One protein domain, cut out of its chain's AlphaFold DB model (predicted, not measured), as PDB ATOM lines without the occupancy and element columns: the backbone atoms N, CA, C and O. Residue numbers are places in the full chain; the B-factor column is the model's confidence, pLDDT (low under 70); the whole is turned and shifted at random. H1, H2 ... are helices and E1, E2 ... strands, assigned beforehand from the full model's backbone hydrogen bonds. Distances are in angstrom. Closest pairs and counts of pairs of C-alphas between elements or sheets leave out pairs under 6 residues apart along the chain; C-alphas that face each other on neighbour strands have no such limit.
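What this domain is: This is residues 159 to 176, 183 to 253 and 267 to 362 of the 364 residues of the protein "Tyr recombinase domain-containing protein" of Salinibacter ruber (strain DSM 13855 / M31) (UniProt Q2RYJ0). A small twisted sheet of four strands has H7 crossing one face, with H5 packed on H7 and H1 and H2 on the other side of H7 from H5. H8 and H9 lie on the side of H5 away from H7, while H3 lies over the opposite face of the sheet and touches no helix. The printed part has 185 residues, with nine named helices and four named strands in the order H1 H2 H3 E1 H4 H5 H6 E2 E3 E4 H7 H8 H9. The sheet, E1 E4 E3 E2, is mixed, and the class is mixed, helices and strands. The whole is compact, with a radius of gyration of the C-alphas of 15.5 A, and elongated, spanning 51 by 33 by 32 A.

Where its parts are: H1, residues 159 to 163, begins at C-alpha 159 (-7.856, -30.551, -11.435). H2 is residues 165 to 176, 16.4 A long, and H3 residues 183 to 192, 14.3 A. E1 is residues 197 to 200, H4 207 to 212, H5 220 to 233 with 19.5 A, H6 239 to 244 and E2 250 to 252. E3 is residues 271 to 276, 16.5 A, and E4 282 to 288, 17.0 A. H7 is residues 298 to 309, 16.4 A, H8 334 to 346, 19.8 A, and H9 358 to 361, ending at C-alpha 361 (0.425, -54.846, -19.554).

How they stand to each other: E1 and E4 are parallel, with N 200 and O 287 2.8 A apart. E3 and E4 form an antiparallel hairpin, with N 273 and O 286 at 2.8 A, and E3 and E2 are antiparallel, with N 272 and O 251 at 2.8 A. H7 is on the sheet at a height of 11.1 A and runs across the strands. H6 is on the same face, at a height of 6.7 A; H3 is on the opposite face, at 9.4 A, over E3. H5 touches H7 at a shallow tilt of 29 degrees, opposite ways, closest at the C-alphas of Ala 227 and Ala 301, 4.7 A. H2 touches H7 at a steep tilt of 52 degrees, closest at Gly 165 and Ser 304, C-alphas 4.4 A apart. H1 touches H7 too, closest at the C-alphas of Ile 162 and Ser 304, 5.5 A. H9 touches H5 through residues 232 to 233 of H5 alone, closest at the C-alphas of Ala 233 and Leu 361, 5.2 A. H8 touches H6 with residues 334 to 337 alone, the C-alphas of Arg 239 and Pro 334 being closest at 5.6 A. H4 only just touches H8, with 3 pairs of C-alphas within 8 A, the closest those of Leu 212 and Arg 344, 6.0 A. In H1, H3, H5, H6 and H7 every O i to N i+4 pair is within hydrogen-bond range; H2 has 7 of 8, H4 1 of 2 and H8 7 of 9, and H9 is too short for such a pair.

The domain as a whole: The C-alphas farthest apart, Ser 183 and Glu 349, are 51.4 A apart. Residues 177 to 182 and 254 to 266 are not printed, leaving gaps of 13.8 A and 9.6 A between C-alphas. The links H7 to H8, residues 310 to 333, and H8 to H9 are long. The mean pLDDT of the printed part is 84.6; it is under 70 at 21 residues, among them 183 to 194.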
ATOM      1  N   ALA A 159      -6.974 -30.128 -10.351       56.16
ATOM      2  CA  ALA A 159      -7.856 -30.551 -11.435       56.16
ATOM      3  C   ALA A 159      -7.423 -29.954 -12.783       56.16
ATOM      4  O   ALA A 159      -7.301 -30.674 -13.763       56.16
ATOM      5  N   GLU A 160      -7.054 -28.671 -12.792       67.31
ATOM      6  CA  GLU A 160      -6.609 -27.943 -13.987       67.31
ATOM      7  C   GLU A 160      -5.374 -28.584 -14.638       67.31
ATOM      8  O   GLU A 160      -5.304 -28.694 -15.854       67.31
ATOM      9  N   VAL A 161      -4.414 -29.065 -13.835       70.75
ATOM     10  CA  VAL A 161      -3.228 -29.767 -14.361       70.75
ATOM     11  C   VAL A 161      -3.587 -31.084 -15.042       70.75
ATOM     12  O   VAL A 161      -2.932 -31.455 -16.008       70.75
ATOM     13  N   ILE A 162      -4.585 -31.790 -14.518       67.62
ATOM     14  CA  ILE A 162      -4.995 -33.104 -15.011       67.62
ATOM     15  C   ILE A 162      -5.848 -32.953 -16.278       67.62
ATOM     16  O   ILE A 162      -5.598 -33.633 -17.270       67.62
ATOM     17  N   GLU A 163      -6.835 -32.058 -16.247       67.94
ATOM     18  CA  GLU A 163      -7.780 -31.827 -17.346       67.94
ATOM     19  C   GLU A 163      -7.113 -31.095 -18.516       67.94
ATOM     20  O   GLU A 163      -7.184 -31.555 -19.656       67.94
ATOM     21  N   ASN A 164      -6.381 -30.014 -18.226       76.00
ATOM     22  CA  ASN A 164      -5.828 -29.106 -19.234       76.00
ATOM     23  C   ASN A 164      -4.321 -29.306 -19.437       76.00
ATOM     24  O   ASN A 164      -3.627 -28.405 -19.904       76.00
ATOM     25  N   GLY A 165      -3.786 -30.481 -19.088       76.06
ATOM     26  CA  GLY A 165      -2.346 -30.752 -19.122       76.06
ATOM     27  C   GLY A 165      -1.683 -30.418 -20.464       76.06
ATOM     28  O   GLY A 165      -0.574 -29.892 -20.465       76.06
ATOM     29  N   LEU A 166      -2.365 -30.659 -21.591       82.56
ATOM     30  CA  LEU A 166      -1.868 -30.348 -22.941       82.56
ATOM     31  C   LEU A 166      -1.783 -28.840 -23.214       82.56
ATOM     32  O   LEU A 166      -0.753 -28.360 -23.683       82.56
ATOM     33  N   GLU A 167      -2.825 -28.080 -22.874       82.38
ATOM     34  CA  GLU A 167      -2.834 -26.618 -23.020       82.38
ATOM     35  C   GLU A 167      -1.790 -25.970 -22.101       82.38
ATOM     36  O   GLU A 167      -1.021 -25.099 -22.508       82.38
ATOM     37  N   LEU A 168      -1.687 -26.456 -20.862       82.06
ATOM     38  CA  LEU A 168      -0.671 -25.999 -19.921       82.06
ATOM     39  C   LEU A 168       0.744 -26.347 -20.384       82.06
ATOM     40  O   LEU A 168       1.659 -25.551 -20.174       82.06
ATOM     41  N   LEU A 169       0.936 -27.504 -21.024       82.00
ATOM     42  CA  LEU A 169       2.213 -27.868 -21.626       82.00
ATOM     43  C   LEU A 169       2.555 -26.937 -22.791       82.00
ATOM     44  O   LEU A 169       3.708 -26.526 -22.898       82.00
ATOM     45  N   LYS A 170       1.571 -26.552 -23.613       81.88
ATOM     46  CA  LYS A 170       1.764 -25.571 -24.690       81.88
ATOM     47  C   LYS A 170       2.299 -24.256 -24.133       81.88
ATOM     48  O   LYS A 170       3.390 -23.840 -24.517       81.88
ATOM     49  N   ASN A 171       1.635 -23.707 -23.120       77.62
ATOM     50  CA  ASN A 171       2.076 -22.487 -22.439       77.62
ATOM     51  C   ASN A 171       3.451 -22.657 -21.755       77.62
ATOM     52  O   ASN A 171       4.272 -21.740 -21.739       77.62
ATOM     53  N   HIS A 172       3.727 -23.836 -21.184       72.31
ATOM     54  CA  HIS A 172       5.029 -24.167 -20.586       72.31
ATOM     55  C   HIS A 172       6.146 -24.216 -21.639       72.31
ATOM     56  O   HIS A 172       7.257 -23.769 -21.368       72.31
ATOM     57  N   SER A 173       5.850 -24.712 -22.844       68.31
ATOM     58  CA  SER A 173       6.797 -24.806 -23.959       68.31
ATOM     59  C   SER A 173       7.056 -23.461 -24.648       68.31
ATOM     60  O   SER A 173       8.197 -23.175 -24.997       68.31
ATOM     61  N   GLU A 174       6.045 -22.598 -24.783       65.56
ATOM     62  CA  GLU A 174       6.196 -21.262 -25.377       65.56
ATOM     63  C   GLU A 174       7.136 -20.382 -24.543       65.56
ATOM     64  O   GLU A 174       8.031 -19.752 -25.095       65.56
ATOM     65  N   ASN A 175       7.057 -20.467 -23.211       58.88
ATOM     66  CA  ASN A 175       8.012 -19.806 -22.312       58.88
ATOM     67  C   ASN A 175       9.457 -20.348 -22.425       58.88
ATOM     68  O   ASN A 175      10.387 -19.708 -21.936       58.88
ATOM     69  N   ARG A 176       9.664 -21.535 -23.023       58.47
ATOM     70  CA  ARG A 176      10.996 -22.122 -23.266       58.47
ATOM     71  C   ARG A 176      11.639 -21.583 -24.550       58.47
ATOM     72  O   ARG A 176      12.857 -21.434 -24.568       58.47
ATOM     73  N   SER A 183      16.940 -23.230 -34.116       60.81
ATOM     74  CA  SER A 183      17.547 -23.992 -35.214       60.81
ATOM     75  C   SER A 183      17.836 -25.451 -34.858       60.81
ATOM     76  O   SER A 183      17.694 -26.316 -35.717       60.81
ATOM     77  N   GLU A 184      18.230 -25.746 -33.614       58.06
ATOM     78  CA  GLU A 184      18.460 -27.132 -33.181       58.06
ATOM     79  C   GLU A 184      17.133 -27.883 -33.047       58.06
ATOM     80  O   GLU A 184      17.024 -29.020 -33.496       58.06
ATOM     81  N   GLU A 185      16.095 -27.228 -32.522       62.09
ATOM     82  CA  GLU A 185      14.754 -27.811 -32.400       62.09
ATOM     83  C   GLU A 185      14.101 -28.068 -33.774       62.09
ATOM     84  O   GLU A 185      13.393 -29.059 -33.954       62.09
ATOM     85  N   GLU A 186      14.337 -27.206 -34.769       63.88
ATOM     86  CA  GLU A 186      13.886 -27.419 -36.153       63.88
ATOM     87  C   GLU A 186      14.630 -28.556 -36.854       63.88
ATOM     88  O   GLU A 186      13.995 -29.384 -37.510       63.88
ATOM     89  N   LEU A 187      15.957 -28.624 -36.699       58.38
ATOM     90  CA  LEU A 187      16.760 -29.726 -37.229       58.38
ATOM     91  C   LEU A 187      16.337 -31.055 -36.602       58.38
ATOM     92  O   LEU A 187      16.100 -32.013 -37.324       58.38
ATOM     93  N   PHE A 188      16.133 -31.079 -35.288       59.72
ATOM     94  CA  PHE A 188      15.681 -32.261 -34.564       59.72
ATOM     95  C   PHE A 188      14.268 -32.705 -34.971       59.72
ATOM     96  O   PHE A 188      14.028 -33.893 -35.177       59.72
ATOM     97  N   ARG A 189      13.325 -31.766 -35.149       63.84
ATOM     98  CA  ARG A 189      11.987 -32.077 -35.691       63.84
ATOM     99  C   ARG A 189      12.061 -32.688 -37.088       63.84
ATOM    100  O   ARG A 189      11.305 -33.606 -37.381       63.84
ATOM    101  N   ARG A 190      12.973 -32.196 -37.925       59.00
ATOM    102  CA  ARG A 190      13.231 -32.757 -39.254       59.00
ATOM    103  C   ARG A 190      13.905 -34.129 -39.174       59.00
ATOM    104  O   ARG A 190      13.621 -34.985 -39.997       59.00
ATOM    105  N   ASP A 191      14.769 -34.358 -38.191       60.56
ATOM    106  CA  ASP A 191      15.413 -35.661 -37.996       60.56
ATOM    107  C   ASP A 191      14.396 -36.721 -37.542       60.56
ATOM    108  O   ASP A 191      14.455 -37.857 -38.007       60.56
ATOM    109  N   MET A 192      13.408 -36.340 -36.719       66.19
ATOM    110  CA  MET A 192      12.281 -37.205 -36.351       66.19
ATOM    111  C   MET A 192      11.370 -37.570 -37.538       66.19
ATOM    112  O   MET A 192      10.779 -38.643 -37.521       66.19
ATOM    113  N   GLU A 193      11.280 -36.724 -38.572       62.31
ATOM    114  CA  GLU A 193      10.422 -36.925 -39.760       62.31
ATOM    115  C   GLU A 193      10.743 -38.218 -40.529       62.31
ATOM    116  O   GLU A 193       9.884 -38.780 -41.205       62.31
ATOM    117  N   TYR A 194      11.991 -38.683 -40.464       62.34
ATOM    118  CA  TYR A 194      12.446 -39.855 -41.216       62.34
ATOM    119  C   TYR A 194      12.496 -41.133 -40.380       62.34
ATOM    120  O   TYR A 194      12.909 -42.177 -40.890       62.34
ATOM    121  N   LEU A 195      12.107 -41.055 -39.109       71.69
ATOM    122  CA  LEU A 195      12.115 -42.197 -38.211       71.69
ATOM    123  C   LEU A 195      10.822 -43.012 -38.350       71.69
ATOM    124  O   LEU A 195       9.772 -42.464 -38.676       71.69
ATOM    125  N   PRO A 196      10.872 -44.328 -38.083       75.69
ATOM    126  CA  PRO A 196       9.679 -45.141 -37.894       75.69
ATOM    127  C   PRO A 196       8.723 -44.522 -36.866       75.69
ATOM    128  O   PRO A 196       9.141 -44.135 -35.773       75.69
ATOM    129  N   GLU A 197       7.437 -44.480 -37.209       80.81
ATOM    130  CA  GLU A 197       6.384 -43.909 -36.367       80.81
ATOM    131  C   GLU A 197       5.487 -45.007 -35.776       80.81
ATOM    132  O   GLU A 197       5.093 -45.956 -36.458       80.81
ATOM    133  N   GLU A 198       5.118 -44.848 -34.505       85.50
ATOM    134  CA  GLU A 198       4.135 -45.670 -33.797       85.50
ATOM    135  C   GLU A 198       3.086 -44.763 -33.134       85.50
ATOM    136  O   GLU A 198       3.413 -43.706 -32.594       85.50
ATOM    137  N   THR A 199       1.811 -45.164 -33.139       85.56
ATOM    138  CA  THR A 199       0.741 -44.439 -32.431       85.56
ATOM    139  C   THR A 199       0.370 -45.143 -31.132       85.56
ATOM    140  O   THR A 199       0.004 -46.313 -31.134       85.56
ATOM    141  N   SER A 200       0.398 -44.394 -30.033       83.94
ATOM    142  CA  SER A 200      -0.024 -44.823 -28.701       83.94
ATOM    143  C   SER A 200      -1.501 -44.494 -28.488       83.94
ATOM    144  O   SER A 200      -1.869 -43.320 -28.388       83.94
ATOM    145  N   SER A 201      -2.333 -45.535 -28.417       84.06
ATOM    146  CA  SER A 201      -3.783 -45.464 -28.186       84.06
ATOM    147  C   SER A 201      -4.196 -46.382 -27.040       84.06
ATOM    148  O   SER A 201      -3.633 -47.465 -26.871       84.06
ATOM    149  N   ALA A 202      -5.183 -45.955 -26.252       86.25
ATOM    150  CA  ALA A 202      -5.737 -46.764 -25.168       86.25
ATOM    151  C   ALA A 202      -6.966 -47.599 -25.574       86.25
ATOM    152  O   ALA A 202      -7.473 -48.363 -24.750       86.25
ATOM    153  N   GLU A 203      -7.440 -47.469 -26.816       85.81
ATOM    154  CA  GLU A 203      -8.635 -48.162 -27.326       85.81
ATOM    155  C   GLU A 203      -8.523 -49.692 -27.242       85.81
ATOM    156  O   GLU A 203      -9.508 -50.367 -26.944       85.81
ATOM    157  N   ASP A 204      -7.315 -50.231 -27.423       85.88
ATOM    158  CA  ASP A 204      -7.056 -51.676 -27.460       85.88
ATOM    159  C   ASP A 204      -6.746 -52.286 -26.081       85.88
ATOM    160  O   ASP A 204      -6.391 -53.465 -25.969       85.88
ATOM    161  N   LEU A 205      -6.858 -51.506 -24.997       90.44
ATOM    162  CA  LEU A 205      -6.629 -52.021 -23.650       90.44
ATOM    163  C   LEU A 205      -7.776 -52.935 -23.215       90.44
ATOM    164  O   LEU A 205      -8.933 -52.529 -23.115       90.44
ATOM    165  N   SER A 206      -7.438 -54.172 -22.855       92.81
ATOM    166  CA  SER A 206      -8.386 -55.077 -22.203       92.81
ATOM    167  C   SER A 206      -8.819 -54.535 -20.829       92.81
ATOM    168  O   SER A 206      -8.041 -53.830 -20.180       92.81
ATOM    169  N   PRO A 207      -9.996 -54.930 -20.302       90.94
ATOM    170  CA  PRO A 207     -10.454 -54.486 -18.980       90.94
ATOM    171  C   PRO A 207      -9.430 -54.736 -17.861       90.94
ATOM    172  O   PRO A 207      -9.205 -53.890 -17.006       90.94
ATOM    173  N   ALA A 208      -8.726 -55.870 -17.917       90.19
ATOM    174  CA  ALA A 208      -7.700 -56.210 -16.938       90.19
ATOM    175  C   ALA A 208      -6.466 -55.282 -17.014       90.19
ATOM    176  O   ALA A 208      -5.819 -55.027 -16.002       90.19
ATOM    177  N   GLN A 209      -6.122 -54.778 -18.206       94.38
ATOM    178  CA  GLN A 209      -5.054 -53.786 -18.385       94.38
ATOM    179  C   GLN A 209      -5.515 -52.391 -17.952       94.38
ATOM    180  O   GLN A 209      -4.741 -51.668 -17.328       94.38
ATOM    181  N   GLN A 210      -6.772 -52.037 -18.231       93.31
ATOM    182  CA  GLN A 210      -7.389 -50.793 -17.771       93.31
ATOM    183  C   GLN A 210      -7.408 -50.703 -16.239       93.31
ATOM    184  O   GLN A 210      -7.014 -49.675 -15.694       93.31
ATOM    185  N   ASP A 211      -7.731 -51.799 -15.544       92.31
ATOM    186  CA  ASP A 211      -7.716 -51.877 -14.076       92.31
ATOM    187  C   ASP A 211      -6.338 -51.522 -13.466       92.31
ATOM    188  O   ASP A 211      -6.242 -50.957 -12.367       92.31
ATOM    189  N   LEU A 212      -5.245 -51.801 -14.190       94.00
ATOM    190  CA  LEU A 212      -3.896 -51.412 -13.772       94.00
ATOM    191  C   LEU A 212      -3.597 -49.927 -13.966       94.00
ATOM    192  O   LEU A 212      -2.658 -49.423 -13.349       94.00
ATOM    193  N   ILE A 213      -4.345 -49.195 -14.784       95.31
ATOM    194  CA  ILE A 213      -4.122 -47.761 -14.942       95.31
ATOM    195  C   ILE A 213      -4.698 -47.053 -13.709       95.31
ATOM    196  O   ILE A 213      -5.886 -47.169 -13.420       95.31
ATOM    197  N   PRO A 214      -3.890 -46.320 -12.925       90.62
ATOM    198  CA  PRO A 214      -4.405 -45.607 -11.768       90.62
ATOM    199  C   PRO A 214      -5.294 -44.448 -12.216       90.62
ATOM    200  O   PRO A 214      -4.980 -43.748 -13.183       90.62
ATOM    201  N   GLU A 215      -6.361 -44.217 -11.456       85.19
ATOM    202  CA  GLU A 215      -7.226 -43.050 -11.608       85.19
ATOM    203  C   GLU A 215      -6.412 -41.744 -11.614       85.19
ATOM    204  O   GLU A 215      -5.375 -41.645 -10.934       85.19
ATOM    205  N   PRO A 216      -6.855 -40.706 -12.344       82.69
ATOM    206  CA  PRO A 216      -6.215 -39.403 -12.299       82.69
ATOM    207  C   PRO A 216      -6.172 -38.847 -10.865       82.69
ATOM    208  O   PRO A 216      -7.182 -38.472 -10.275       82.69
ATOM    209  N   GLY A 217      -4.971 -38.763 -10.297       77.81
ATOM    210  CA  GLY A 217      -4.718 -38.184  -8.975       77.81
ATOM    211  C   GLY A 217      -3.684 -37.068  -9.042       77.81
ATOM    212  O   GLY A 217      -2.958 -36.954 -10.019       77.81
ATOM    213  N   PHE A 218      -3.578 -36.234  -8.003       79.25
ATOM    214  CA  PHE A 218      -2.688 -35.056  -8.018       79.25
ATOM    215  C   PHE A 218      -1.300 -35.279  -7.391       79.25
ATOM    216  O   PHE A 218      -0.405 -34.417  -7.413       79.25
ATOM    217  N   GLU A 219      -1.106 -36.437  -6.775       86.06
ATOM    218  CA  GLU A 219       0.168 -36.808  -6.183       86.06
ATOM    219  C   GLU A 219       1.186 -37.076  -7.289       86.06
ATOM    220  O   GLU A 219       0.886 -37.716  -8.293       86.06
ATOM    221  N   TYR A 220       2.424 -36.623  -7.091       90.88
ATOM    222  CA  TYR A 220       3.499 -36.854  -8.057       90.88
ATOM    223  C   TYR A 220       3.674 -38.336  -8.396       90.88
ATOM    224  O   TYR A 220       3.941 -38.661  -9.547       90.88
ATOM    225  N   LYS A 221       3.525 -39.225  -7.404       91.75
ATOM    226  CA  LYS A 221       3.587 -40.675  -7.610       91.75
ATOM    227  C   LYS A 221       2.486 -41.131  -8.564       91.75
ATOM    228  O   LYS A 221       2.802 -41.815  -9.527       91.75
ATOM    229  N   THR A 222       1.250 -40.713  -8.321       91.00
ATOM    230  CA  THR A 222       0.074 -41.102  -9.104       91.00
ATOM    231  C   THR A 222       0.158 -40.571 -10.530       91.00
ATOM    232  O   THR A 222       0.091 -41.368 -11.457       91.00
ATOM    233  N   ILE A 223       0.451 -39.280 -10.729       93.56
ATOM    234  CA  ILE A 223       0.595 -38.690 -12.076       93.56
ATOM    235  C   ILE A 223       1.731 -39.363 -12.855       93.56
ATOM    236  O   ILE A 223       1.542 -39.768 -14.000       93.56
ATOM    237  N   ARG A 224       2.907 -39.525 -12.232       96.19
ATOM    238  CA  ARG A 224       4.058 -40.177 -12.871       96.19
ATOM    239  C   ARG A 224       3.750 -41.623 -13.235       96.19
ATOM    240  O   ARG A 224       4.061 -42.044 -14.339       96.19
ATOM    241  N   ASN A 225       3.203 -42.391 -12.292       95.81
ATOM    242  CA  ASN A 225       2.917 -43.804 -12.505       95.81
ATOM    243  C   ASN A 225       1.815 -43.984 -13.548       95.81
ATOM    244  O   ASN A 225       1.939 -44.883 -14.364       95.81
ATOM    245  N   ARG A 226       0.798 -43.113 -13.577       96.38
ATOM    246  CA  ARG A 226      -0.230 -43.109 -14.622       96.38
ATOM    247  C   ARG A 226       0.388 -42.899 -16.004       96.38
ATOM    248  O   ARG A 226       0.158 -43.708 -16.891       96.38
ATOM    249  N   ALA A 227       1.214 -41.863 -16.163       97.00
ATOM    250  CA  ALA A 227       1.915 -41.592 -17.419       97.00
ATOM    251  C   ALA A 227       2.827 -42.757 -17.838       97.00
ATOM    252  O   ALA A 227       2.801 -43.179 -18.988       97.00
ATOM    253  N   LEU A 228       3.593 -43.308 -16.893       96.50
ATOM    254  CA  LEU A 228       4.489 -44.438 -17.132       96.50
ATOM    255  C   LEU A 228       3.724 -45.698 -17.559       96.50
ATOM    256  O   LEU A 228       4.101 -46.336 -18.535       96.50
ATOM    257  N   LEU A 229       2.663 -46.055 -16.832       96.50
ATOM    258  CA  LEU A 229       1.865 -47.248 -17.103       96.50
ATOM    259  C   LEU A 229       1.107 -47.128 -18.422       96.50
ATOM    260  O   LEU A 229       1.087 -48.103 -19.157       96.50
ATOM    261  N   LEU A 230       0.562 -45.954 -18.754       96.44
ATOM    262  CA  LEU A 230      -0.086 -45.733 -20.047       96.44
ATOM    263  C   LEU A 230       0.897 -45.854 -21.207       96.44
ATOM    264  O   LEU A 230       0.592 -46.562 -22.157       96.44
ATOM    265  N   LEU A 231       2.091 -45.260 -21.117       95.44
ATOM    266  CA  LEU A 231       3.109 -45.448 -22.156       95.44
ATOM    267  C   LEU A 231       3.500 -46.920 -22.311       95.44
ATOM    268  O   LEU A 231       3.605 -47.410 -23.423       95.44
ATOM    269  N   ILE A 232       3.668 -47.661 -21.214       95.19
ATOM    270  CA  ILE A 232       3.969 -49.098 -21.304       95.19
ATOM    271  C   ILE A 232       2.798 -49.874 -21.905       95.19
ATOM    272  O   ILE A 232       3.023 -50.817 -22.651       95.19
ATOM    273  N   ALA A 233       1.569 -49.530 -21.532       95.06
ATOM    274  CA  ALA A 233       0.382 -50.268 -21.932       95.06
ATOM    275  C   ALA A 233       0.022 -50.047 -23.403       95.06
ATOM    276  O   ALA A 233      -0.594 -50.919 -23.991       95.06
ATOM    277  N   THR A 234       0.411 -48.916 -23.986       93.50
ATOM    278  CA  THR A 234      -0.053 -48.471 -25.309       93.50
ATOM    279  C   THR A 234       1.070 -48.380 -26.343       93.50
ATOM    280  O   THR A 234       0.885 -47.739 -27.370       93.50
ATOM    281  N   THR A 235       2.251 -48.950 -26.062       91.19
ATOM    282  CA  THR A 235       3.405 -48.896 -26.976       91.19
ATOM    283  C   THR A 235       4.188 -50.205 -27.038       91.19
ATOM    284  O   THR A 235       4.208 -51.006 -26.094       91.19
ATOM    285  N   SER A 236       4.911 -50.386 -28.138       89.69
ATOM    286  CA  SER A 236       5.866 -51.469 -28.356       89.69
ATOM    287  C   SER A 236       7.265 -51.171 -27.783       89.69
ATOM    288  O   SER A 236       8.052 -52.099 -27.569       89.69
ATOM    289  N   ALA A 237       7.536 -49.917 -27.407       89.94
ATOM    290  CA  ALA A 237       8.800 -49.445 -26.834       89.94
ATOM    291  C   ALA A 237       9.243 -50.269 -25.620       89.94
ATOM    292  O   ALA A 237       8.467 -50.511 -24.694       89.94
ATOM    293  N   THR A 238      10.492 -50.719 -25.568       89.56
ATOM    294  CA  THR A 238      11.061 -51.493 -24.459       89.56
ATOM    295  C   THR A 238      11.108 -50.698 -23.149       89.56
ATOM    296  O   THR A 238      10.957 -49.480 -23.087       89.56
ATOM    297  N   ARG A 239      11.351 -51.399 -22.033       90.50
ATOM    298  CA  ARG A 239      11.522 -50.748 -20.721       90.50
ATOM    299  C   ARG A 239      12.647 -49.717 -20.729       90.50
ATOM    300  O   ARG A 239      12.509 -48.704 -20.056       90.50
ATOM    301  N   THR A 240      13.745 -50.001 -21.425       89.88
ATOM    302  CA  THR A 240      14.917 -49.120 -21.472       89.88
ATOM    303  C   THR A 240      14.602 -47.851 -22.252       89.88
ATOM    304  O   THR A 240      14.859 -46.770 -21.734       89.88
ATOM    305  N   GLU A 241      13.946 -47.976 -23.408       91.44
ATOM    306  CA  GLU A 241      13.480 -46.833 -24.203       91.44
ATOM    307  C   GLU A 241      12.539 -45.942 -23.385       91.44
ATOM    308  O   GLU A 241      12.801 -44.753 -23.227       91.44
ATOM    309  N   ILE A 242      11.513 -46.519 -22.743       93.50
ATOM    310  CA  ILE A 242      10.546 -45.754 -21.938       93.50
ATOM    311  C   ILE A 242      11.213 -44.986 -20.786       93.50
ATOM    312  O   ILE A 242      10.881 -43.825 -20.543       93.50
ATOM    313  N   VAL A 243      12.146 -45.599 -20.043       92.81
ATOM    314  CA  VAL A 243      12.855 -44.873 -18.967       92.81
ATOM    315  C   VAL A 243      13.909 -43.901 -19.499       92.81
ATOM    316  O   VAL A 243      14.315 -43.002 -18.760       92.81
ATOM    317  N   GLY A 244      14.346 -44.100 -20.745       91.44
ATOM    318  CA  GLY A 244      15.312 -43.283 -21.468       91.44
ATOM    319  C   GLY A 244      14.721 -42.022 -22.097       91.44
ATOM    320  O   GLY A 244      15.487 -41.103 -22.377       91.44
ATOM    321  N   ILE A 245      13.390 -41.936 -22.245       93.88
ATOM    322  CA  ILE A 245      12.700 -40.759 -22.799       93.88
ATOM    323  C   ILE A 245      13.164 -39.485 -22.090       93.88
ATOM    324  O   ILE A 245      13.154 -39.383 -20.853       93.88
ATOM    325  N   ARG A 246      13.519 -38.479 -22.887       90.38
ATOM    326  CA  ARG A 246      13.969 -37.171 -22.416       90.38
ATOM    327  C   ARG A 246      12.907 -36.118 -22.701       90.38
ATOM    328  O   ARG A 246      12.146 -36.229 -23.649       90.38
ATOM    329  N   VAL A 247      12.836 -35.095 -21.859       90.25
ATOM    330  CA  VAL A 247      11.837 -34.016 -21.958       90.25
ATOM    331  C   VAL A 247      12.060 -33.179 -23.217       90.25
ATOM    332  O   VAL A 247      11.109 -32.678 -23.802       90.25
ATOM    333  N   GLU A 248      13.312 -33.039 -23.634       83.31
ATOM    334  CA  GLU A 248      13.724 -32.413 -24.889       83.31
ATOM    335  C   GLU A 248      13.271 -33.182 -26.132       83.31
ATOM    336  O   GLU A 248      13.086 -32.556 -27.161       83.31
ATOM    337  N   ASP A 249      13.013 -34.487 -26.028       84.25
ATOM    338  CA  ASP A 249      12.545 -35.305 -27.151       84.25
ATOM    339  C   ASP A 249      11.001 -35.278 -27.272       84.25
ATOM    340  O   ASP A 249      10.428 -35.980 -28.102       84.25
ATOM    341  N   ILE A 250      10.307 -34.478 -26.446       88.38
ATOM    342  CA  ILE A 250       8.840 -34.383 -26.399       88.38
ATOM    343  C   ILE A 250       8.374 -33.072 -27.018       88.38
ATOM    344  O   ILE A 250       8.671 -31.990 -26.508       88.38
ATOM    345  N   HIS A 251       7.562 -33.178 -28.064       81.69
ATOM    346  CA  HIS A 251       7.112 -32.039 -28.849       81.69
ATOM    347  C   HIS A 251       5.593 -32.029 -28.988       81.69
ATOM    348  O   HIS A 251       4.950 -33.064 -29.151       81.69
ATOM    349  N   LEU A 252       5.014 -30.831 -28.929       80.50
ATOM    350  CA  LEU A 252       3.636 -30.626 -29.356       80.50
ATOM    351  C   LEU A 252       3.618 -30.522 -30.874       80.50
ATOM    352  O   LEU A 252       4.385 -29.747 -31.449       80.50
ATOM    353  N   ARG A 253       2.718 -31.271 -31.510       73.88
ATOM    354  CA  ARG A 253       2.482 -31.159 -32.944       73.88
ATOM    355  C   ARG A 253       1.953 -29.750 -33.227       73.88
ATOM    356  O   ARG A 253       0.883 -29.374 -32.753       73.88
ATOM    357  N   GLU A 267      -5.876 -35.900 -35.893       57.75
ATOM    358  CA  GLU A 267      -6.143 -34.623 -35.194       57.75
ATOM    359  C   GLU A 267      -6.000 -34.783 -33.668       57.75
ATOM    360  O   GLU A 267      -5.630 -33.879 -32.924       57.75
ATOM    361  N   ASP A 268      -6.221 -36.007 -33.232       71.44
ATOM    362  CA  ASP A 268      -6.248 -36.526 -31.894       71.44
ATOM    363  C   ASP A 268      -4.889 -37.052 -31.407       71.44
ATOM    364  O   ASP A 268      -4.858 -37.595 -30.322       71.44
ATOM    365  N   ALA A 269      -3.746 -36.865 -32.084       80.00
ATOM    366  CA  ALA A 269      -2.415 -37.217 -31.539       80.00
ATOM    367  C   ALA A 269      -1.475 -35.998 -31.376       80.00
ATOM    368  O   ALA A 269      -0.546 -35.804 -32.166       80.00
ATOM    369  N   PRO A 270      -1.695 -35.140 -30.357       83.75
ATOM    370  CA  PRO A 270      -1.037 -33.836 -30.251       83.75
ATOM    371  C   PRO A 270       0.401 -33.875 -29.714       83.75
ATOM    372  O   PRO A 270       1.081 -32.850 -29.761       83.75
ATOM    373  N   LEU A 271       0.867 -35.004 -29.167       87.50
ATOM    374  CA  LEU A 271       2.196 -35.121 -28.560       87.50
ATOM    375  C   LEU A 271       3.052 -36.143 -29.317       87.50
ATOM    376  O   LEU A 271       2.648 -37.294 -29.451       87.50
ATOM    377  N   GLN A 272       4.247 -35.738 -29.741       86.44
ATOM    378  CA  GLN A 272       5.277 -36.611 -30.304       86.44
ATOM    379  C   GLN A 272       6.386 -36.830 -29.275       86.44
ATOM    380  O   GLN A 272       6.794 -35.892 -28.588       86.44
ATOM    381  N   VAL A 273       6.870 -38.064 -29.164       89.62
ATOM    382  CA  VAL A 273       7.937 -38.456 -28.243       89.62
ATOM    383  C   VAL A 273       8.995 -39.238 -29.009       89.62
ATOM    384  O   VAL A 273       8.713 -40.322 -29.509       89.62
ATOM    385  N   GLY A 274      10.215 -38.710 -29.075       83.38
ATOM    386  CA  GLY A 274      11.357 -39.437 -29.623       83.38
ATOM    387  C   GLY A 274      11.806 -40.564 -28.691       83.38
ATOM    388  O   GLY A 274      11.995 -40.352 -27.487       83.38
ATOM    389  N   LEU A 275      11.989 -41.756 -29.249       85.75
ATOM    390  CA  LEU A 275      12.606 -42.899 -28.589       85.75
ATOM    391  C   LEU A 275      14.051 -43.046 -29.036       85.75
ATOM    392  O   LEU A 275      14.388 -42.781 -30.191       85.75
ATOM    393  N   ARG A 276      14.900 -43.471 -28.101       83.88
ATOM    394  CA  ARG A 276      16.326 -43.667 -28.340       83.88
ATOM    395  C   ARG A 276      16.730 -45.109 -28.100       83.88
ATOM    396  O   ARG A 276      16.267 -45.702 -27.124       83.88
ATOM    397  N   ASP A 277      17.637 -45.592 -28.936       78.62
ATOM    398  CA  ASP A 277      18.308 -46.877 -28.762       78.62
ATOM    399  C   ASP A 277      19.246 -46.864 -27.530       78.62
ATOM    400  O   ASP A 277      19.340 -45.889 -26.770       78.62
ATOM    401  N   ASP A 278      19.944 -47.974 -27.290       75.25
ATOM    402  CA  ASP A 278      20.907 -48.103 -26.194       75.25
ATOM    403  C   ASP A 278      22.214 -47.319 -26.413       75.25
ATOM    404  O   ASP A 278      22.915 -47.017 -25.440       75.25
ATOM    405  N   GLU A 279      22.508 -46.929 -27.652       73.50
ATOM    406  CA  GLU A 279      23.612 -46.041 -28.028       73.50
ATOM    407  C   GLU A 279      23.257 -44.550 -27.844       73.50
ATOM    408  O   GLU A 279      24.141 -43.689 -27.795       73.50
ATOM    409  N   GLY A 280      21.972 -44.241 -27.644       70.81
ATOM    410  CA  GLY A 280      21.435 -42.902 -27.437       70.81
ATOM    411  C   GLY A 280      21.021 -42.184 -28.722       70.81
ATOM    412  O   GLY A 280      20.681 -40.995 -28.651       70.81
ATOM    413  N   ASN A 281      21.020 -42.858 -29.872       74.12
ATOM    414  CA  ASN A 281      20.520 -42.319 -31.132       74.12
ATOM    415  C   ASN A 281      18.996 -42.366 -31.146       74.12
ATOM    416  O   ASN A 281      18.400 -43.263 -30.560       74.12
ATOM    417  N   LEU A 282      18.353 -41.404 -31.809       76.31
ATOM    418  CA  LEU A 282      16.918 -41.510 -32.044       76.31
ATOM    419  C   LEU A 282      16.635 -42.660 -33.014       76.31
ATOM    420  O   LEU A 282      17.210 -42.702 -34.099       76.31
ATOM    421  N   GLU A 283      15.733 -43.550 -32.620       80.38
ATOM    422  CA  GLU A 283      15.393 -44.752 -33.384       80.38
ATOM    423  C   GLU A 283      13.966 -44.698 -33.933       80.38
ATOM    424  O   GLU A 283      13.724 -45.160 -35.041       80.38
ATOM    425  N   SER A 284      13.019 -44.126 -33.186       80.56
ATOM    426  CA  SER A 284      11.604 -44.074 -33.572       80.56
ATOM    427  C   SER A 284      10.858 -42.922 -32.893       80.56
ATOM    428  O   SER A 284      11.379 -42.269 -31.982       80.56
ATOM    429  N   VAL A 285       9.633 -42.651 -33.349       83.75
ATOM    430  CA  VAL A 285       8.753 -41.604 -32.813       83.75
ATOM    431  C   VAL A 285       7.420 -42.202 -32.378       83.75
ATOM    432  O   VAL A 285       6.742 -42.894 -33.132       83.75
ATOM    433  N   LEU A 286       7.016 -41.877 -31.154       88.44
ATOM    434  CA  LEU A 286       5.718 -42.214 -30.586       88.44
ATOM    435  C   LEU A 286       4.760 -41.026 -30.677       88.44
ATOM    436  O   LEU A 286       5.015 -39.966 -30.103       88.44
ATOM    437  N   HIS A 287       3.610 -41.230 -31.309       88.50
ATOM    438  CA  HIS A 287       2.508 -40.276 -31.364       88.50
ATOM    439  C   HIS A 287       1.493 -40.623 -30.277       88.50
ATOM    440  O   HIS A 287       0.806 -41.639 -30.363       88.50
ATOM    441  N   LEU A 288       1.392 -39.806 -29.228       90.75
ATOM    442  CA  LEU A 288       0.456 -40.067 -28.134       90.75
ATOM    443  C   LEU A 288      -0.921 -39.505 -28.467       90.75
ATOM    444  O   LEU A 288      -1.075 -38.288 -28.622       90.75
ATOM    445  N   ARG A 289      -1.928 -40.381 -28.495       88.25
ATOM    446  CA  ARG A 289      -3.314 -39.991 -28.731       88.25
ATOM    447  C   ARG A 289      -3.921 -39.264 -27.522       88.25
ATOM    448  O   ARG A 289      -3.601 -39.503 -26.353       88.25
ATOM    449  N   GLN A 290      -4.810 -38.334 -27.815       85.56
ATOM    450  CA  GLN A 290      -5.680 -37.601 -26.927       85.56
ATOM    451  C   GLN A 290      -7.034 -38.306 -26.899       85.56
ATOM    452  O   GLN A 290      -7.954 -37.975 -27.637       85.56
ATOM    453  N   GLU A 291      -7.168 -39.245 -25.971       83.12
ATOM    454  CA  GLU A 291      -8.431 -39.951 -25.744       83.12
ATOM    455  C   GLU A 291      -9.494 -39.060 -25.107       83.12
ATOM    456  O   GLU A 291      -9.174 -38.187 -24.296       83.12
ATOM    457  N   LEU A 292     -10.772 -39.323 -25.391       76.19
ATOM    458  CA  LEU A 292     -11.895 -38.660 -24.717       76.19
ATOM    459  C   LEU A 292     -11.838 -38.898 -23.203       76.19
ATOM    460  O   LEU A 292     -11.858 -37.945 -22.415       76.19
ATOM    461  N   GLU A 293     -11.676 -40.158 -22.797       80.12
ATOM    462  CA  GLU A 293     -11.636 -40.548 -21.394       80.12
ATOM    463  C   GLU A 293     -10.317 -40.143 -20.727       80.12
ATOM    464  O   GLU A 293      -9.222 -40.602 -21.060       80.12
ATOM    465  N   LEU A 294     -10.432 -39.258 -19.735       82.38
ATOM    466  CA  LEU A 294      -9.293 -38.693 -19.018       82.38
ATOM    467  C   LEU A 294      -8.437 -39.756 -18.332       82.38
ATOM    468  O   LEU A 294      -7.227 -39.572 -18.253       82.38
ATOM    469  N   HIS A 295      -9.045 -40.832 -17.834       86.69
ATOM    470  CA  HIS A 295      -8.359 -41.907 -17.121       86.69
ATOM    471  C   HIS A 295      -7.351 -42.632 -18.013       86.69
ATOM    472  O   HIS A 295      -6.215 -42.854 -17.584       86.69
ATOM    473  N   TYR A 296      -7.681 -42.847 -19.286       90.19
ATOM    474  CA  TYR A 296      -6.853 -43.626 -20.208       90.19
ATOM    475  C   TYR A 296      -6.084 -42.794 -21.236       90.19
ATOM    476  O   TYR A 296      -5.256 -43.333 -21.949       90.19
ATOM    477  N   CYS A 297      -6.263 -41.472 -21.261       90.44
ATOM    478  CA  CYS A 297      -5.576 -40.586 -22.202       90.44
ATOM    479  C   CYS A 297      -4.042 -40.509 -21.969       90.44
ATOM    480  O   CYS A 297      -3.631 -39.874 -20.979       90.44
ATOM    481  N   PRO A 298      -3.182 -41.084 -22.850       93.62
ATOM    482  CA  PRO A 298      -1.727 -41.076 -22.680       93.62
ATOM    483  C   PRO A 298      -1.134 -39.675 -22.877       93.62
ATOM    484  O   PRO A 298      -0.328 -39.240 -22.047       93.62
ATOM    485  N   ALA A 299      -1.592 -38.919 -23.884       91.88
ATOM    486  CA  ALA A 299      -1.107 -37.562 -24.145       91.88
ATOM    487  C   ALA A 299      -1.310 -36.637 -22.932       91.88
ATOM    488  O   ALA A 299      -0.365 -35.999 -22.457       91.88
ATOM    489  N   ARG A 300      -2.521 -36.624 -22.349       91.00
ATOM    490  CA  ARG A 300      -2.802 -35.841 -21.132       91.00
ATOM    491  C   ARG A 300      -2.011 -36.346 -19.932       91.00
ATOM    492  O   ARG A 300      -1.590 -35.526 -19.121       91.00
ATOM    493  N   ALA A 301      -1.802 -37.656 -19.784       95.50
ATOM    494  CA  ALA A 301      -1.034 -38.204 -18.666       95.50
ATOM    495  C   ALA A 301       0.416 -37.704 -18.671       95.50
ATOM    496  O   ALA A 301       0.903 -37.205 -17.652       95.50
ATOM    497  N   VAL A 302       1.082 -37.791 -19.825       96.44
ATOM    498  CA  VAL A 302       2.464 -37.327 -20.005       96.44
ATOM    499  C   VAL A 302       2.550 -35.810 -19.836       96.44
ATOM    500  O   VAL A 302       3.377 -35.332 -19.057       96.44
ATOM    501  N   ALA A 303       1.650 -35.051 -20.464       93.81
ATOM    502  CA  ALA A 303       1.622 -33.596 -20.334       93.81
ATOM    503  C   ALA A 303       1.394 -33.145 -18.876       93.81
ATOM    504  O   ALA A 303       2.146 -32.322 -18.347       93.81
ATOM    505  N   SER A 304       0.435 -33.768 -18.180       92.94
ATOM    506  CA  SER A 304       0.173 -33.531 -16.753       92.94
ATOM    507  C   SER A 304       1.413 -33.794 -15.904       92.94
ATOM    508  O   SER A 304       1.709 -33.028 -14.984       92.94
ATOM    509  N   TRP A 305       2.160 -34.864 -16.196       96.00
ATOM    510  CA  TRP A 305       3.399 -35.178 -15.491       96.00
ATOM    511  C   TRP A 305       4.450 -34.087 -15.687       96.00
ATOM    512  O   TRP A 305       4.963 -33.575 -14.688       96.00
ATOM    513  N   ILE A 306       4.722 -33.688 -16.931       94.12
ATOM    514  CA  ILE A 306       5.716 -32.656 -17.266       94.12
ATOM    515  C   ILE A 306       5.387 -31.342 -16.551       94.12
ATOM    516  O   ILE A 306       6.226 -30.814 -15.811       94.12
ATOM    517  N   VAL A 307       4.147 -30.864 -16.683       91.25
ATOM    518  CA  VAL A 307       3.671 -29.613 -16.073       91.25
ATOM    519  C   VAL A 307       3.740 -29.693 -14.547       91.25
ATOM    520  O   VAL A 307       4.277 -28.808 -13.872       91.25
ATOM    521  N   ARG A 308       3.246 -30.790 -13.959       91.12
ATOM    522  CA  ARG A 308       3.211 -30.967 -12.502       91.12
ATOM    523  C   ARG A 308       4.606 -31.018 -11.892       91.12
ATOM    524  O   ARG A 308       4.829 -30.441 -10.816       91.12
ATOM    525  N   ALA A 309       5.497 -31.782 -12.520       91.00
ATOM    526  CA  ALA A 309       6.877 -31.985 -12.104       91.00
ATOM    527  C   ALA A 309       7.793 -30.819 -12.475       91.00
ATOM    528  O   ALA A 309       8.876 -30.735 -11.894       91.00
ATOM    529  N   ARG A 310       7.314 -29.885 -13.312       89.56
ATOM    530  CA  ARG A 310       8.075 -28.741 -13.829       89.56
ATOM    531  C   ARG A 310       9.364 -29.225 -14.478       89.56
ATOM    532  O   ARG A 310      10.461 -28.826 -14.091       89.56
ATOM    533  N   LEU A 311       9.215 -30.201 -15.367       89.81
ATOM    534  CA  LEU A 311      10.340 -30.758 -16.097       89.81
ATOM    535  C   LEU A 311      10.661 -29.831 -17.266       89.81
ATOM    536  O   LEU A 311       9.773 -29.461 -18.027       89.81
ATOM    537  N   GLU A 312      11.926 -29.446 -17.376       83.56
ATOM    538  CA  GLU A 312      12.401 -28.545 -18.437       83.56
ATOM    539  C   GLU A 312      13.385 -29.249 -19.386       83.56
ATOM    540  O   GLU A 312      13.377 -28.974 -20.581       83.56
ATOM    541  N   GLN A 313      14.187 -30.186 -18.865       83.19
ATOM    542  CA  GLN A 313      15.237 -30.915 -19.592       83.19
ATOM    543  C   GLN A 313      15.606 -32.229 -18.889       83.19
ATOM    544  O   GLN A 313      15.419 -32.344 -17.673       83.19
ATOM    545  N   GLY A 314      16.224 -33.167 -19.602       89.94
ATOM    546  CA  GLY A 314      16.696 -34.460 -19.110       89.94
ATOM    547  C   GLY A 314      15.587 -35.510 -19.044       89.94
ATOM    548  O   GLY A 314      14.521 -35.346 -19.621       89.94
ATOM    549  N   LEU A 315      15.812 -36.592 -18.297       94.44
ATOM    550  CA  LEU A 315      14.896 -37.740 -18.273       94.44
ATOM    551  C   LEU A 315      13.476 -37.370 -17.817       94.44
ATOM    552  O   LEU A 315      13.297 -36.699 -16.787       94.44
ATOM    553  N   LEU A 316      12.488 -37.871 -18.563       95.38
ATOM    554  CA  LEU A 316      11.060 -37.716 -18.305       95.38
ATOM    555  C   LEU A 316      10.683 -38.389 -16.983       95.38
ATOM    556  O   LEU A 316      10.106 -37.761 -16.092       95.38
ATOM    557  N   PHE A 317      11.056 -39.658 -16.809       95.75
ATOM    558  CA  PHE A 317      10.731 -40.417 -15.606       95.75
ATOM    559  C   PHE A 317      11.875 -40.406 -14.600       95.75
ATOM    560  O   PHE A 317      12.891 -41.086 -14.736       95.75
ATOM    561  N   ARG A 318      11.667 -39.648 -13.519       93.50
ATOM    562  CA  ARG A 318      12.644 -39.504 -12.436       93.50
ATOM    563  C   ARG A 318      12.219 -40.269 -11.186       93.50
ATOM    564  O   ARG A 318      11.020 -40.345 -10.870       93.50
ATOM    565  N   PRO A 319      13.178 -40.797 -10.408       92.44
ATOM    566  CA  PRO A 319      12.887 -41.294  -9.078       92.44
ATOM    567  C   PRO A 319      12.304 -40.171  -8.219       92.44
ATOM    568  O   PRO A 319      12.660 -38.997  -8.366       92.44
ATOM    569  N   LEU A 320      11.427 -40.531  -7.286       90.06
ATOM    570  CA  LEU A 320      10.921 -39.581  -6.304       90.06
ATOM    571  C   LEU A 320      11.864 -39.538  -5.093       90.06
ATOM    572  O   LEU A 320      12.519 -40.513  -4.728       90.06
ATOM    573  N   THR A 321      11.957 -38.364  -4.490       86.94
ATOM    574  CA  THR A 321      12.495 -38.146  -3.147       86.94
ATOM    575  C   THR A 321      11.565 -38.784  -2.110       86.94
ATOM    576  O   THR A 321      10.388 -38.991  -2.413       86.94
ATOM    577  N   PRO A 322      12.029 -39.031  -0.872       71.56
ATOM    578  CA  PRO A 322      11.161 -39.516   0.202       71.56
ATOM    579  C   PRO A 322       9.910 -38.647   0.381       71.56
ATOM    580  O   PRO A 322       8.801 -39.145   0.504       71.56
ATOM    581  N   GLN A 323      10.040 -37.328   0.228       74.25
ATOM    582  CA  GLN A 323       8.931 -36.373   0.311       74.25
ATOM    583  C   GLN A 323       7.952 -36.435  -0.879       74.25
ATOM    584  O   GLN A 323       7.098 -35.558  -1.015       74.25
ATOM    585  N   GLY A 324       8.108 -37.410  -1.776       80.06
ATOM    586  CA  GLY A 324       7.256 -37.627  -2.937       80.06
ATOM    587  C   GLY A 324       7.496 -36.647  -4.083       80.06
ATOM    588  O   GLY A 324       6.710 -36.628  -5.015       80.06
ATOM    589  N   LYS A 325       8.546 -35.816  -4.052       87.31
ATOM    590  CA  LYS A 325       8.877 -34.897  -5.160       87.31
ATOM    591  C   LYS A 325       9.833 -35.545  -6.160       87.31
ATOM    592  O   LYS A 325      10.706 -36.275  -5.700       87.31
ATOM    593  N   PRO A 326       9.766 -35.241  -7.466       90.12
ATOM    594  CA  PRO A 326      10.768 -35.702  -8.429       90.12
ATOM    595  C   PRO A 326      12.175 -35.248  -8.032       90.12
ATOM    596  O   PRO A 326      12.375 -34.112  -7.591       90.12
ATOM    597  N   LYS A 327      13.157 -36.145  -8.166       90.00
ATOM    598  CA  LYS A 327      14.574 -35.781  -8.049       90.00
ATOM    599  C   LYS A 327      14.979 -34.853  -9.200       90.00
ATOM    600  O   LYS A 327      14.363 -34.850 -10.263       90.00
ATOM    601  N   ARG A 328      16.035 -34.059  -8.982       82.19
ATOM    602  CA  ARG A 328      16.576 -33.157 -10.015       82.19
ATOM    603  C   ARG A 328      17.207 -33.923 -11.182       82.19
ATOM    604  O   ARG A 328      17.091 -33.470 -12.309       82.19
ATOM    605  N   SER A 329      17.822 -35.071 -10.909       81.19
ATOM    606  CA  SER A 329      18.494 -35.922 -11.893       81.19
ATOM    607  C   SER A 329      18.386 -37.406 -11.516       81.19
ATOM    608  O   SER A 329      17.981 -37.748 -10.397       81.19
ATOM    609  N   GLY A 330      18.764 -38.270 -12.462       83.50
ATOM    610  CA  GLY A 330      18.769 -39.726 -12.327       83.50
ATOM    611  C   GLY A 330      17.571 -40.395 -13.000       83.50
ATOM    612  O   GLY A 330      16.459 -39.866 -12.974       83.50
ATOM    613  N   ALA A 331      17.821 -41.569 -13.577       80.69
ATOM    614  CA  ALA A 331      16.807 -42.411 -14.202       80.69
ATOM    615  C   ALA A 331      16.061 -43.243 -13.158       80.69
ATOM    616  O   ALA A 331      16.645 -43.675 -12.155       80.69
ATOM    617  N   ILE A 332      14.776 -43.506 -13.401       89.25
ATOM    618  CA  ILE A 332      14.161 -44.692 -12.804       89.25
ATOM    619  C   ILE A 332      14.845 -45.932 -13.390       89.25
ATOM    620  O   ILE A 332      15.153 -45.977 -14.576       89.25
ATOM    621  N   GLN A 333      15.127 -46.926 -12.553       86.56
ATOM    622  CA  GLN A 333      15.702 -48.178 -13.041       86.56
ATOM    623  C   GLN A 333      14.644 -48.931 -13.864       86.56
ATOM    624  O   GLN A 333      13.494 -48.979 -13.417       86.56
ATOM    625  N   PRO A 334      14.989 -49.566 -15.000       86.00
ATOM    626  CA  PRO A 334      14.036 -50.355 -15.788       86.00
ATOM    627  C   PRO A 334      13.280 -51.406 -14.957       86.00
ATOM    628  O   PRO A 334      12.101 -51.668 -15.183       86.00
ATOM    629  N   GLN A 335      13.932 -51.985 -13.946       85.88
ATOM    630  CA  GLN A 335      13.342 -52.970 -13.038       85.88
ATOM    631  C   GLN A 335      12.276 -52.357 -12.117       85.88
ATOM    632  O   GLN A 335      11.317 -53.040 -11.762       85.88
ATOM    633  N   ALA A 336      12.382 -51.064 -11.784       87.38
ATOM    634  CA  ALA A 336      11.403 -50.357 -10.955       87.38
ATOM    635  C   ALA A 336      10.009 -50.316 -11.603       87.38
ATOM    636  O   ALA A 336       9.012 -50.214 -10.893       87.38
ATOM    637  N   ILE A 337       9.923 -50.451 -12.931       91.31
ATOM    638  CA  ILE A 337       8.648 -50.554 -13.648       91.31
ATOM    639  C   ILE A 337       7.852 -51.777 -13.184       91.31
ATOM    640  O   ILE A 337       6.668 -51.656 -12.884       91.31
ATOM    641  N   ASN A 338       8.491 -52.946 -13.078       90.81
ATOM    642  CA  ASN A 338       7.797 -54.162 -12.648       90.81
ATOM    643  C   ASN A 338       7.272 -54.027 -11.215       90.81
ATOM    644  O   ASN A 338       6.181 -54.501 -10.925       90.81
ATOM    645  N   HIS A 339       8.001 -53.332 -10.340       89.44
ATOM    646  CA  HIS A 339       7.516 -53.025  -8.993       89.44
ATOM    647  C   HIS A 339       6.296 -52.098  -9.018       89.44
ATOM    648  O   HIS A 339       5.347 -52.327  -8.277       89.44
ATOM    649  N   VAL A 340       6.274 -51.086  -9.898       92.81
ATOM    650  CA  VAL A 340       5.094 -50.223 -10.084       92.81
ATOM    651  C   VAL A 340       3.886 -51.032 -10.564       92.81
ATOM    652  O   VAL A 340       2.800 -50.844 -10.024       92.81
ATOM    653  N   ILE A 341       4.077 -51.939 -11.525       94.06
ATOM    654  CA  ILE A 341       3.016 -52.807 -12.056       94.06
ATOM    655  C   ILE A 341       2.481 -53.744 -10.970       94.06
ATOM    656  O   ILE A 341       1.279 -53.767 -10.725       94.06
ATOM    657  N   ARG A 342       3.364 -54.481 -10.285       92.56
ATOM    658  CA  ARG A 342       2.977 -55.443  -9.241       92.56
ATOM    659  C   ARG A 342       2.261 -54.773  -8.084       92.56
ATOM    660  O   ARG A 342       1.180 -55.202  -7.713       92.56
ATOM    661  N   ARG A 343       2.812 -53.666  -7.585       91.12
ATOM    662  CA  ARG A 343       2.176 -52.885  -6.524       91.12
ATOM    663  C   ARG A 343       0.789 -52.404  -6.929       91.12
ATOM    664  O   ARG A 343      -0.110 -52.339  -6.105       91.12
ATOM    665  N   ARG A 344       0.609 -52.040  -8.199       92.56
ATOM    666  CA  ARG A 344      -0.699 -51.621  -8.684       92.56
ATOM    667  C   ARG A 344      -1.668 -52.796  -8.802       92.56
ATOM    668  O   ARG A 344      -2.824 -52.631  -8.449       92.56
ATOM    669  N   ALA A 345      -1.198 -53.970  -9.215       93.31
ATOM    670  CA  ALA A 345      -1.995 -55.193  -9.180       93.31
ATOM    671  C   ALA A 345      -2.413 -55.568  -7.745       93.31
ATOM    672  O   ALA A 345      -3.553 -55.954  -7.548       93.31
ATOM    673  N   GLU A 346      -1.544 -55.383  -6.742       92.56
ATOM    674  CA  GLU A 346      -1.877 -55.608  -5.319       92.56
ATOM    675  C   GLU A 346      -3.004 -54.690  -4.823       92.56
ATOM    676  O   GLU A 346      -3.793 -55.074  -3.964       92.56
ATOM    677  N   GLU A 347      -3.083 -53.468  -5.354       89.25
ATOM    678  CA  GLU A 347      -4.133 -52.496  -5.026       89.25
ATOM    679  C   GLU A 347      -5.476 -52.812  -5.715       89.25
ATOM    680  O   GLU A 347      -6.491 -52.204  -5.375       89.25
ATOM    681  N   VAL A 348      -5.497 -53.734  -6.685       89.31
ATOM    682  CA  VAL A 348      -6.692 -54.122  -7.440       89.31
ATOM    683  C   VAL A 348      -7.121 -55.526  -7.020       89.31
ATOM    684  O   VAL A 348      -6.500 -56.517  -7.387       89.31
ATOM    685  N   GLU A 349      -8.249 -55.623  -6.316       82.19
ATOM    686  CA  GLU A 349      -8.746 -56.867  -5.699       82.19
ATOM    687  C   GLU A 349      -8.864 -58.065  -6.664       82.19
ATOM    688  O   GLU A 349      -8.745 -59.215  -6.251       82.19
ATOM    689  N   LYS A 350      -9.093 -57.816  -7.959       89.00
ATOM    690  CA  LYS A 350      -9.349 -58.854  -8.971       89.00
ATOM    691  C   LYS A 350      -8.099 -59.347  -9.707       89.00
ATOM    692  O   LYS A 350      -8.233 -60.167 -10.615       89.00
ATOM    693  N   LEU A 351      -6.910 -58.837  -9.382       90.75
ATOM    694  CA  LEU A 351      -5.678 -59.125 -10.115       90.75
ATOM    695  C   LEU A 351      -4.676 -59.905  -9.254       90.75
ATOM    696  O   LEU A 351      -4.468 -59.583  -8.092       90.75
ATOM    697  N   ASP A 352      -4.004 -60.897  -9.846       90.94
ATOM    698  CA  ASP A 352      -2.857 -61.570  -9.220       90.94
ATOM    699  C   ASP A 352      -1.559 -60.811  -9.560       90.94
ATOM    700  O   ASP A 352      -1.145 -60.808 -10.726       90.94
ATOM    701  N   PRO A 353      -0.864 -60.195  -8.583       90.44
ATOM    702  CA  PRO A 353       0.360 -59.435  -8.831       90.44
ATOM    703  C   PRO A 353       1.479 -60.235  -9.495       90.44
ATOM    704  O   PRO A 353       2.298 -59.666 -10.219       90.44
ATOM    705  N   THR A 354       1.542 -61.546  -9.266       91.06
ATOM    706  CA  THR A 354       2.608 -62.397  -9.806       91.06
ATOM    707  C   THR A 354       2.473 -62.611 -11.312       91.06
ATOM    708  O   THR A 354       3.481 -62.796 -12.000       91.06
ATOM    709  N   GLU A 355       1.254 -62.488 -11.840       91.12
ATOM    710  CA  GLU A 355       0.955 -62.636 -13.259       91.12
ATOM    711  C   GLU A 355       1.269 -61.382 -14.084       91.12
ATOM    712  O   GLU A 355       1.384 -61.456 -15.314       91.12
ATOM    713  N   TRP A 356       1.421 -60.224 -13.436       92.56
ATOM    714  CA  TRP A 356       1.580 -58.948 -14.123       92.56
ATOM    715  C   TRP A 356       3.041 -58.553 -14.323       92.56
ATOM    716  O   TRP A 356       3.846 -58.412 -13.400       92.56
ATOM    717  N   THR A 357       3.371 -58.322 -15.590       90.81
ATOM    718  CA  THR A 357       4.673 -57.852 -16.065       90.81
ATOM    719  C   THR A 357       4.464 -56.791 -17.138       90.81
ATOM    720  O   THR A 357       3.358 -56.630 -17.654       90.81
ATOM    721  N   THR A 358       5.535 -56.107 -17.547       89.56
ATOM    722  CA  THR A 358       5.468 -55.191 -18.697       89.56
ATOM    723  C   THR A 358       4.962 -55.853 -19.970       89.56
ATOM    724  O   THR A 358       4.317 -55.188 -20.764       89.56
ATOM    725  N   GLN A 359       5.237 -57.146 -20.173       89.44
ATOM    726  CA  GLN A 359       4.777 -57.863 -21.361       89.44
ATOM    727  C   GLN A 359       3.263 -58.100 -21.334       89.44
ATOM    728  O   GLN A 359       2.622 -58.036 -22.374       89.44
ATOM    729  N   ARG A 360       2.689 -58.363 -20.154       91.00
ATOM    730  CA  ARG A 360       1.242 -58.571 -20.002       91.00
ATOM    731  C   ARG A 360       0.452 -57.259 -20.022       91.00
ATOM    732  O   ARG A 360      -0.697 -57.248 -20.449       91.00
ATOM    733  N   LEU A 361       1.061 -56.164 -19.565       91.62
ATOM    734  CA  LEU A 361       0.425 -54.846 -19.554       91.62
ATOM    735  C   LEU A 361       0.248 -54.244 -20.961       91.62
ATOM    736  O   LEU A 361      -0.690 -53.485 -21.159       91.62
ATOM    737  N   ARG A 362       1.112 -54.580 -21.921       91.06
ATOM    738  CA  ARG A 362       1.030 -54.068 -23.299       91.06
ATOM    739  C   ARG A 362      -0.238 -54.530 -24.009       91.06
ATOM    740  O   ARG A 362      -0.525 -55.732 -24.003       91.06
TER     741      ARG A 362